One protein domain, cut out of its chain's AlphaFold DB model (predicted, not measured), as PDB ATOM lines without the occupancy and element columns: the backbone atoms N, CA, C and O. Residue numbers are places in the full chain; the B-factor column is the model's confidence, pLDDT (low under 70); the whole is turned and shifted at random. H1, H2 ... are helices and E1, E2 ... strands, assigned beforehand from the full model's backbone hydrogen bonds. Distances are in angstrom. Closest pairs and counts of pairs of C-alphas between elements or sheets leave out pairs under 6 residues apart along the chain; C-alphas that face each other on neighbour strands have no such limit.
ATOM      1  N   VAL A   3      77.934  -0.445   1.140       82.50
ATOM      2  CA  VAL A   3      78.473   0.140   2.371       82.50
ATOM      3  C   VAL A   3      79.948  -0.216   2.485       82.50
ATOM      4  O   VAL A   3      80.321  -1.387   2.446       82.50
ATOM      5  N   ARG A   4      80.803   0.792   2.662       83.44
ATOM      6  CA  ARG A   4      82.219   0.596   2.982       83.44
ATOM      7  C   ARG A   4      82.521   1.223   4.330       83.44
ATOM      8  O   ARG A   4      82.291   2.414   4.543       83.44
ATOM      9  N   ARG A   5      83.071   0.432   5.246       76.44
ATOM     10  CA  ARG A   5      83.608   0.958   6.501       76.44
ATOM     11  C   ARG A   5      84.890   1.730   6.195       76.44
ATOM     12  O   ARG A   5      85.809   1.181   5.596       76.44
ATOM     13  N   ALA A   6      84.950   2.998   6.594       67.12
ATOM     14  CA  ALA A   6      86.101   3.860   6.348       67.12
ATOM     15  C   ALA A   6      86.399   4.724   7.585       67.12
ATOM     16  O   ALA A   6      85.651   5.651   7.924       67.12
ATOM     17  N   ALA A   7      87.535   4.448   8.233       71.12
ATOM     18  CA  ALA A   7      87.935   5.040   9.514       71.12
ATOM     19  C   ALA A   7      86.861   4.848  10.614       71.12
ATOM     20  O   ALA A   7      86.301   3.761  10.740       71.12
ATOM     21  N   LYS A   8      86.575   5.892  11.411       73.25
ATOM     22  CA  LYS A   8      85.578   5.889  12.501       73.25
ATOM     23  C   LYS A   8      84.113   5.821  12.029       73.25
ATOM     24  O   LYS A   8      83.238   5.901  12.877       73.25
ATOM     25  N   GLY A   9      83.819   5.692  10.731       83.00
ATOM     26  CA  GLY A   9      82.446   5.731  10.212       83.00
ATOM     27  C   GLY A   9      82.187   4.838   8.997       83.00
ATOM     28  O   GLY A   9      83.032   4.033   8.595       83.00
ATOM     29  N   TYR A  10      81.005   5.006   8.410       87.69
ATOM     30  CA  TYR A  10      80.532   4.262   7.243       87.69
ATOM     31  C   TYR A  10      80.352   5.204   6.059       87.69
ATOM     32  O   TYR A  10      79.769   6.275   6.194       87.69
ATOM     33  N   SER A  11      80.842   4.809   4.893       89.88
ATOM     34  CA  SER A  11      80.644   5.530   3.641       89.88
ATOM     35  C   SER A  11      79.743   4.707   2.727       89.88
ATOM     36  O   SER A  11      79.970   3.513   2.523       89.88
ATOM     37  N   LEU A  12      78.720   5.354   2.189       90.75
ATOM     38  CA  LEU A  12      77.766   4.801   1.241       90.75
ATOM     39  C   LEU A  12      78.228   5.153  -0.171       90.75
ATOM     40  O   LEU A  12      78.529   6.315  -0.460       90.75
ATOM     41  N   TYR A  13      78.277   4.149  -1.037       89.50
ATOM     42  CA  TYR A  13      78.648   4.289  -2.439       89.50
ATOM     43  C   TYR A  13      77.538   3.759  -3.333       89.50
ATOM     44  O   TYR A  13      76.827   2.804  -2.996       89.50
ATOM     45  N   SER A  14      77.415   4.365  -4.503       87.44
ATOM     46  CA  SER A  14      76.550   3.849  -5.544       87.44
ATOM     47  C   SER A  14      77.115   2.556  -6.105       87.44
ATOM     48  O   SER A  14      78.299   2.470  -6.422       87.44
ATOM     49  N   GLU A  15      76.256   1.555  -6.271       86.62
ATOM     50  CA  GLU A  15      76.618   0.335  -7.001       86.62
ATOM     51  C   GLU A  15      76.768   0.593  -8.496       86.62
ATOM     52  O   GLU A  15      77.559  -0.073  -9.154       86.62
ATOM     53  N   ARG A  16      76.025   1.569  -9.028       85.88
ATOM     54  CA  ARG A  16      75.967   1.838 -10.461       85.88
ATOM     55  C   ARG A  16      77.220   2.548 -10.960       85.88
ATOM     56  O   ARG A  16      77.777   2.146 -11.973       85.88
ATOM     57  N   SER A  17      77.633   3.618 -10.283       86.06
ATOM     58  CA  SER A  17      78.771   4.445 -10.715       86.06
ATOM     59  C   SER A  17      80.043   4.215  -9.895       86.06
ATOM     60  O   SER A  17      81.112   4.679 -10.281       86.06
ATOM     61  N   GLY A  18      79.943   3.566  -8.729       86.19
ATOM     62  CA  GLY A  18      81.017   3.550  -7.732       86.19
ATOM     63  C   GLY A  18      81.228   4.896  -7.022       86.19
ATOM     64  O   GLY A  18      82.125   5.008  -6.184       86.19
ATOM     65  N   GLY A  19      80.417   5.910  -7.334       88.81
ATOM     66  CA  GLY A  19      80.507   7.256  -6.787       88.81
ATOM     67  C   GLY A  19      80.103   7.339  -5.308       88.81
ATOM     68  O   GLY A  19      79.289   6.539  -4.832       88.81
ATOM     69  N   PRO A  20      80.674   8.291  -4.550       91.44
ATOM     70  CA  PRO A  20      80.307   8.527  -3.158       91.44
ATOM     71  C   PRO A  20      78.900   9.129  -3.051       91.44
ATOM     72  O   PRO A  20      78.607  10.143  -3.681       91.44
ATOM     73  N   VAL A  21      78.061   8.534  -2.203       92.69
ATOM     74  CA  VAL A  21      76.689   8.996  -1.931       92.69
ATOM     75  C   VAL A  21      76.681   9.833  -0.656       92.69
ATOM     76  O   VAL A  21      76.448  11.037  -0.683       92.69
ATOM     77  N   ALA A  22      77.006   9.214   0.478       94.06
ATOM     78  CA  ALA A  22      77.003   9.871   1.780       94.06
ATOM     79  C   ALA A  22      78.027   9.232   2.717       94.06
ATOM     80  O   ALA A  22      78.440   8.087   2.530       94.06
ATOM     81  N   ARG A  23      78.420   9.957   3.762       93.44
ATOM     82  CA  ARG A  23      79.266   9.429   4.833       93.44
ATOM     83  C   ARG A  23      78.616   9.660   6.186       93.44
ATOM     84  O   ARG A  23      78.274  10.783   6.536       93.44
ATOM     85  N   LEU A  24      78.489   8.583   6.944       93.38
ATOM     86  CA  LEU A  24      77.907   8.529   8.272       93.38
ATOM     87  C   LEU A  24      79.037   8.441   9.295       93.38
ATOM     88  O   LEU A  24      79.801   7.472   9.318       93.38
ATOM     89  N   MET A  25      79.169   9.469  10.128       92.50
ATOM     90  CA  MET A  25      80.158   9.510  11.202       92.50
ATOM     91  C   MET A  25      79.464   9.392  12.563       92.50
ATOM     92  O   MET A  25      78.750  10.319  12.937       92.50
ATOM     93  N   PRO A  26      79.676   8.300  13.317       90.94
ATOM     94  CA  PRO A  26      79.227   8.177  14.698       90.94
ATOM     95  C   PRO A  26      79.697   9.361  15.541       90.94
ATOM     96  O   PRO A  26      80.854   9.781  15.441       90.94
ATOM     97  N   THR A  27      78.807   9.895  16.371       88.12
ATOM     98  CA  THR A  27      79.143  10.989  17.297       88.12
ATOM     99  C   THR A  27      79.625  10.495  18.655       88.12
ATOM    100  O   THR A  27      80.193  11.280  19.405       88.12
ATOM    101  N   GLY A  28      79.427   9.210  18.964       83.38
ATOM    102  CA  GLY A  28      79.638   8.655  20.305       83.38
ATOM    103  C   GLY A  28      78.430   8.831  21.231       83.38
ATOM    104  O   GLY A  28      78.432   8.275  22.320       83.38
ATOM    105  N   GLU A  29      77.392   9.550  20.790       82.62
ATOM    106  CA  GLU A  29      76.072   9.522  21.421       82.62
ATOM    107  C   GLU A  29      75.271   8.342  20.868       82.62
ATOM    108  O   GLU A  29      75.309   8.089  19.658       82.62
ATOM    109  N   ASP A  30      74.543   7.647  21.742       81.75
ATOM    110  CA  ASP A  30      73.854   6.397  21.413       81.75
ATOM    111  C   ASP A  30      73.023   6.500  20.130       81.75
ATOM    112  O   ASP A  30      72.035   7.232  20.031       81.75
ATOM    113  N   GLY A  31      73.474   5.757  19.116       84.38
ATOM    114  CA  GLY A  31      72.793   5.599  17.833       84.38
ATOM    115  C   GLY A  31      72.806   6.819  16.909       84.38
ATOM    116  O   GLY A  31      72.174   6.761  15.850       84.38
ATOM    117  N   LYS A  32      73.504   7.910  17.253       91.69
ATOM    118  CA  LYS A  32      73.536   9.121  16.425       91.69
ATOM    119  C   LYS A  32      74.747   9.186  15.505       91.69
ATOM    120  O   LYS A  32      75.886   8.870  15.859       91.69
ATOM    121  N   VAL A  33      74.485   9.673  14.302       93.69
ATOM    122  CA  VAL A  33      75.475   9.874  13.255       93.69
ATOM    123  C   VAL A  33      75.356  11.269  12.668       93.69
ATOM    124  O   VAL A  33      74.270  11.821  12.498       93.69
ATOM    125  N   ARG A  34      76.507  11.825  12.316       94.56
ATOM    126  CA  ARG A  34      76.643  12.984  11.445       94.56
ATOM    127  C   ARG A  34      76.582  12.533   9.997       94.56
ATOM    128  O   ARG A  34      77.316  11.618   9.620       94.56
ATOM    129  N   VAL A  35      75.761  13.195   9.190       94.75
ATOM    130  CA  VAL A  35      75.585  12.864   7.769       94.75
ATOM    131  C   VAL A  35      76.332  13.868   6.904       94.75
ATOM    132  O   VAL A  35      76.005  15.054   6.884       94.75
ATOM    133  N   LEU A  36      77.340  13.405   6.173       94.50
ATOM    134  CA  LEU A  36      78.145  14.218   5.268       94.50
ATOM    135  C   LEU A  36      77.833  13.859   3.822       94.50
ATOM    136  O   LEU A  36      77.618  12.692   3.497       94.50
ATOM    137  N   ALA A  37      77.873  14.864   2.957       92.31
ATOM    138  CA  ALA A  37      77.748  14.694   1.516       92.31
ATOM    139  C   ALA A  37      79.104  14.876   0.834       92.31
ATOM    140  O   ALA A  37      79.990  15.567   1.354       92.31
ATOM    141  N   TRP A  38      79.260  14.259  -0.335       89.62
ATOM    142  CA  TRP A  38      80.425  14.469  -1.183       89.62
ATOM    143  C   TRP A  38      80.210  15.670  -2.102       89.62
ATOM    144  O   TRP A  38      79.315  15.676  -2.944       89.62
ATOM    145  N   HIS A  39      81.044  16.695  -1.963       84.25
ATOM    146  CA  HIS A  39      80.976  17.896  -2.790       84.25
ATOM    147  C   HIS A  39      82.346  18.579  -2.852       84.25
ATOM    148  O   HIS A  39      83.046  18.651  -1.847       84.25
ATOM    149  N   ARG A  40      82.725  19.105  -4.031       84.19
ATOM    150  CA  ARG A  40      84.053  19.714  -4.282       84.19
ATOM    151  C   ARG A  40      85.204  18.817  -3.803       84.19
ATOM    152  O   ARG A  40      86.079  19.271  -3.076       84.19
ATOM    153  N   GLU A  41      85.126  17.532  -4.157       85.94
ATOM    154  CA  GLU A  41      86.156  16.521  -3.862       85.94
ATOM    155  C   GLU A  41      86.453  16.324  -2.366       85.94
ATOM    156  O   GLU A  41      87.502  15.807  -1.982       85.94
ATOM    157  N   LYS A  42      85.516  16.716  -1.496       89.62
ATOM    158  CA  LYS A  42      85.630  16.537  -0.051       89.62
ATOM    159  C   LYS A  42      84.296  16.180   0.591       89.62
ATOM    160  O   LYS A  42      83.220  16.469   0.071       89.62
ATOM    161  N   TRP A  43      84.379  15.578   1.772       91.25
ATOM    162  CA  TRP A  43      83.224  15.373   2.643       91.25
ATOM    163  C   TRP A  43      82.876  16.678   3.356       91.25
ATOM    164  O   TRP A  43      83.749  17.307   3.957       91.25
ATOM    165  N   GLY A  44      81.610  17.083   3.311       91.88
ATOM    166  CA  GLY A  44      81.165  18.343   3.899       91.88
ATOM    167  C   GLY A  44      79.719  18.326   4.376       91.88
ATOM    168  O   GLY A  44      79.098  17.270   4.508       91.88
ATOM    169  N   ALA A  45      79.206  19.525   4.655       92.06
ATOM    170  CA  ALA A  45      77.812  19.755   5.015       92.06
ATOM    171  C   ALA A  45      76.865  19.146   3.974       92.06
ATOM    172  O   ALA A  45      77.080  19.296   2.772       92.06
ATOM    173  N   SER A  46      75.833  18.458   4.458       90.00
ATOM    174  CA  SER A  46      74.808  17.833   3.619       90.00
ATOM    175  C   SER A  46      73.483  18.594   3.614       90.00
ATOM    176  O   SER A  46      72.618  18.299   2.794       90.00
ATOM    177  N   GLY A  47      73.337  19.597   4.485       84.12
ATOM    178  CA  GLY A  47      72.152  20.439   4.565       84.12
ATOM    179  C   GLY A  47      72.479  21.929   4.698       84.12
ATOM    180  O   GLY A  47      73.628  22.302   4.960       84.12
ATOM    181  N   PRO A  48      71.458  22.797   4.566       81.62
ATOM    182  CA  PRO A  48      71.613  24.254   4.642       81.62
ATOM    183  C   PRO A  48      72.109  24.735   6.014       81.62
ATOM    184  O   PRO A  48      72.692  25.807   6.119       81.62
ATOM    185  N   PHE A  49      71.934  23.915   7.053       84.00
ATOM    186  CA  PHE A  49      72.349  24.200   8.429       84.00
ATOM    187  C   PHE A  49      73.645  23.475   8.834       84.00
ATOM    188  O   PHE A  49      73.922  23.298  10.017       84.00
ATOM    189  N   GLY A  50      74.446  23.025   7.864       89.19
ATOM    190  CA  GLY A  50      75.719  22.352   8.121       89.19
ATOM    191  C   GLY A  50      75.627  20.826   8.075       89.19
ATOM    192  O   GLY A  50      75.007  20.251   7.180       89.19
ATOM    193  N   VAL A  51      76.329  20.153   8.991       93.06
ATOM    194  CA  VAL A  51      76.360  18.683   9.078       93.06
ATOM    195  C   VAL A  51      75.299  18.237  10.086       93.06
ATOM    196  O   VAL A  51      75.551  18.364  11.287       93.06
ATOM    197  N   PRO A  52      74.138  17.726   9.644       93.50
ATOM    198  CA  PRO A  52      73.086  17.309  10.552       93.50
ATOM    199  C   PRO A  52      73.508  16.055  11.325       93.50
ATOM    200  O   PRO A  52      74.193  15.176  10.790       93.50
ATOM    201  N   THR A  53      73.068  15.981  12.580       93.88
ATOM    202  CA  THR A  53      73.220  14.819  13.459       93.88
ATOM    203  C   THR A  53      71.844  14.220  13.705       93.88
ATOM    204  O   THR A  53      70.932  14.932  14.119       93.88
ATOM    205  N   MET A  54      71.682  12.926  13.463       94.19
ATOM    206  CA  MET A  54      70.409  12.226  13.646       94.19
ATOM    207  C   MET A  54      70.643  10.744  13.938       94.19
ATOM    208  O   MET A  54      71.776  10.275  13.856       94.19
ATOM    209  N   THR A  55      69.593  10.010  14.303       93.56
ATOM    210  CA  THR A  55      69.688   8.552  14.465       93.56
ATOM    211  C   THR A  55      70.032   7.879  13.140       93.56
ATOM    212  O   THR A  55      69.771   8.435  12.070       93.56
ATOM    213  N   ILE A  56      70.615   6.681  13.197       90.88
ATOM    214  CA  ILE A  56      70.999   5.943  11.990       90.88
ATOM    215  C   ILE A  56      69.821   5.732  11.027       90.88
ATOM    216  O   ILE A  56      69.973   6.001   9.839       90.88
ATOM    217  N   ASP A  57      68.640   5.364  11.527       91.94
ATOM    218  CA  ASP A  57      67.454   5.136  10.689       91.94
ATOM    219  C   ASP A  57      67.032   6.419   9.968       91.94
ATOM    220  O   ASP A  57      66.852   6.441   8.753       91.94
ATOM    221  N   ARG A  58      67.002   7.541  10.701       94.06
ATOM    222  CA  ARG A  58      66.695   8.852  10.119       94.06
ATOM    223  C   ARG A  58      67.753   9.305   9.124       94.06
ATOM    224  O   ARG A  58      67.407   9.955   8.145       94.06
ATOM    225  N   ALA A  59      69.019   8.964   9.349       93.31
ATOM    226  CA  ALA A  59      70.091   9.269   8.411       93.31
ATOM    227  C   ALA A  59      69.920   8.509   7.094       93.31
ATOM    228  O   ALA A  59      70.134   9.094   6.032       93.31
ATOM    229  N   LEU A  60      69.515   7.240   7.153       91.62
ATOM    230  CA  LEU A  60      69.234   6.443   5.962       91.62
ATOM    231  C   LEU A  60      68.034   7.007   5.194       91.62
ATOM    232  O   LEU A  60      68.157   7.239   3.991       91.62
ATOM    233  N   ASP A  61      66.939   7.331   5.884       94.56
ATOM    234  CA  ASP A  61      65.772   7.982   5.275       94.56
ATOM    235  C   ASP A  61      66.139   9.329   4.642       94.56
ATOM    236  O   ASP A  61      65.734   9.641   3.520       94.56
ATOM    237  N   TYR A  62      66.943  10.135   5.339       94.12
ATOM    238  CA  TYR A  62      67.383  11.443   4.865       94.12
ATOM    239  C   TYR A  62      68.245  11.339   3.602       94.12
ATOM    240  O   TYR A  62      68.059  12.113   2.663       94.12
ATOM    241  N   VAL A  63      69.160  10.369   3.545       92.62
ATOM    242  CA  VAL A  63      69.977  10.120   2.351       92.62
ATOM    243  C   VAL A  63      69.120   9.585   1.203       92.62
ATOM    244  O   VAL A  63      69.281  10.036   0.072       92.62
ATOM    245  N   ALA A  64      68.202   8.654   1.468       91.81
ATOM    246  CA  ALA A  64      67.355   8.051   0.439       91.81
ATOM    247  C   ALA A  64      66.362   9.050  -0.180       91.81
ATOM    248  O   ALA A  64      66.141   9.029  -1.388       91.81
ATOM    249  N   SER A  65      65.785   9.935   0.635       92.12
ATOM    250  CA  SER A  65      64.749  10.886   0.206       92.12
ATOM    251  C   SER A  65      65.287  12.179  -0.405       92.12
ATOM    252  O   SER A  65      64.528  12.896  -1.055       92.12
ATOM    253  N   ASN A  66      66.570  12.502  -0.218       91.00
ATOM    254  CA  ASN A  66      67.157  13.746  -0.706       91.00
ATOM    255  C   ASN A  66      67.981  13.521  -1.994       91.00
ATOM    256  O   ASN A  66      69.093  12.985  -1.920       91.00
ATOM    257  N   PRO A  67      67.512  14.000  -3.168       88.94
ATOM    258  CA  PRO A  67      68.213  13.830  -4.443       88.94
ATOM    259  C   PRO A  67      69.637  14.384  -4.452       88.94
ATOM    260  O   PRO A  67      70.463  13.912  -5.228       88.94
ATOM    261  N   PHE A  68      69.948  15.349  -3.580       87.69
ATOM    262  CA  PHE A  68      71.269  15.967  -3.465       87.69
ATOM    263  C   PHE A  68      72.411  14.948  -3.333       87.69
ATOM    264  O   PHE A  68      73.466  15.132  -3.939       87.69
ATOM    265  N   PHE A  69      72.197  13.854  -2.595       89.19
ATOM    266  CA  PHE A  69      73.205  12.807  -2.404       89.19
ATOM    267  C   PHE A  69      73.432  11.938  -3.646       89.19
ATOM    268  O   PHE A  69      74.443  11.247  -3.740       89.19
ATOM    269  N   TRP A  70      72.507  11.980  -4.604       87.06
ATOM    270  CA  TRP A  70      72.475  11.075  -5.749       87.06
ATOM    271  C   TRP A  70      72.843  11.747  -7.075       87.06
ATOM    272  O   TRP A  70      73.005  11.056  -8.074       87.06
TER     273      TRP A  70
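AT A GLANCE: This is residues 3 to 70 of the 73 residues of an uncharacterized protein of Skermanella stibiiresistens SB22 (UniProt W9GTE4). A strongly twisted antiparallel sheet winds back and forth through five strands, E1 to E5, and the one longer helix, H1, packs on one face of it near E3 and E4. The short strand E6 pairs with the first residues of E4, E5 pairs with its last ones, and the short helix H2 only grazes the sheet. The printed part has 68 residues, with six named strands followed by two named helices, in the order E1 E2 E3 E4 E5 E6 H1 H2; the class is mixed, helices and strands. It is compact, with a radius of gyration of the C-alphas of 11.1 A, and rounded, spanning 33 by 26 by 21 A.

IN THESE COORDINATES: E1 is residues 3 to 6, beginning at C-alpha 3 at (78.473, 0.140, 2.371). E2 is residues 9 to 13, 13.3 A long from first to last C-alpha, and E3 is residues 20 to 26, 17.9 A. E4, the longest strand, is residues 32 to 39 and runs 22.4 A from C-alpha 32 at (73.536, 9.121, 16.425). E5 is residues 42 to 45, and E6 is residues 53 to 55. H1 is residues 56 to 65, 14.2 A long, and H2 is residues 67 to 70, ending at C-alpha 70 at (72.475, 11.075, -5.749).

HOW THE PARTS SIT: E1 to E5 form a meander, each strand the antiparallel neighbour of the one before. In the hairpin E1 and E2, N 4 and O 11 are 2.8 A apart, within hydrogen-bond range. In the hairpin E2 and E3, at 165 degrees between directions, N 24 and O 10 are 2.7 A apart. In the hairpin E3 and E4, at 151 degrees, N 36 and O 23 are 2.8 A apart. The sheet is branched at E4: E3 lies on one side of it, E5 and E6 on the other side, beside residues 36 to 39 and 32 to 34. In the hairpin E4 and E5, at 123 degrees, N 39 and O 42 are 3.0 A apart; between E4 and E6, also antiparallel, N 33 and O 54 are 2.8 A apart. E5 and E6 are apart. H1 is on the sheet; its closest C-alphas to E4 are those of Ile 56 and Lys 32, 6.0 A apart. H2 only grazes the sheet with residues 68 to 70, and the C-alphas of Phe 69 and Val 21 in E3, the closest, are 5.2 A apart. H1 and H2 are close but not clearly touching, Val 63 to Phe 69 being their closest C-alphas at 6.3 A. Every O i to N i+4 pair in H1 is within hydrogen-bond range, while H2 is too short for such a pair.

THE WHOLE: The two C-alphas farthest apart are those of Arg 16 and Glu 29, 32.8 A. The printed part has no cut and no long link. The mean pLDDT of the printed part is 88.6, and one printed residue, Ala 6, is under 70.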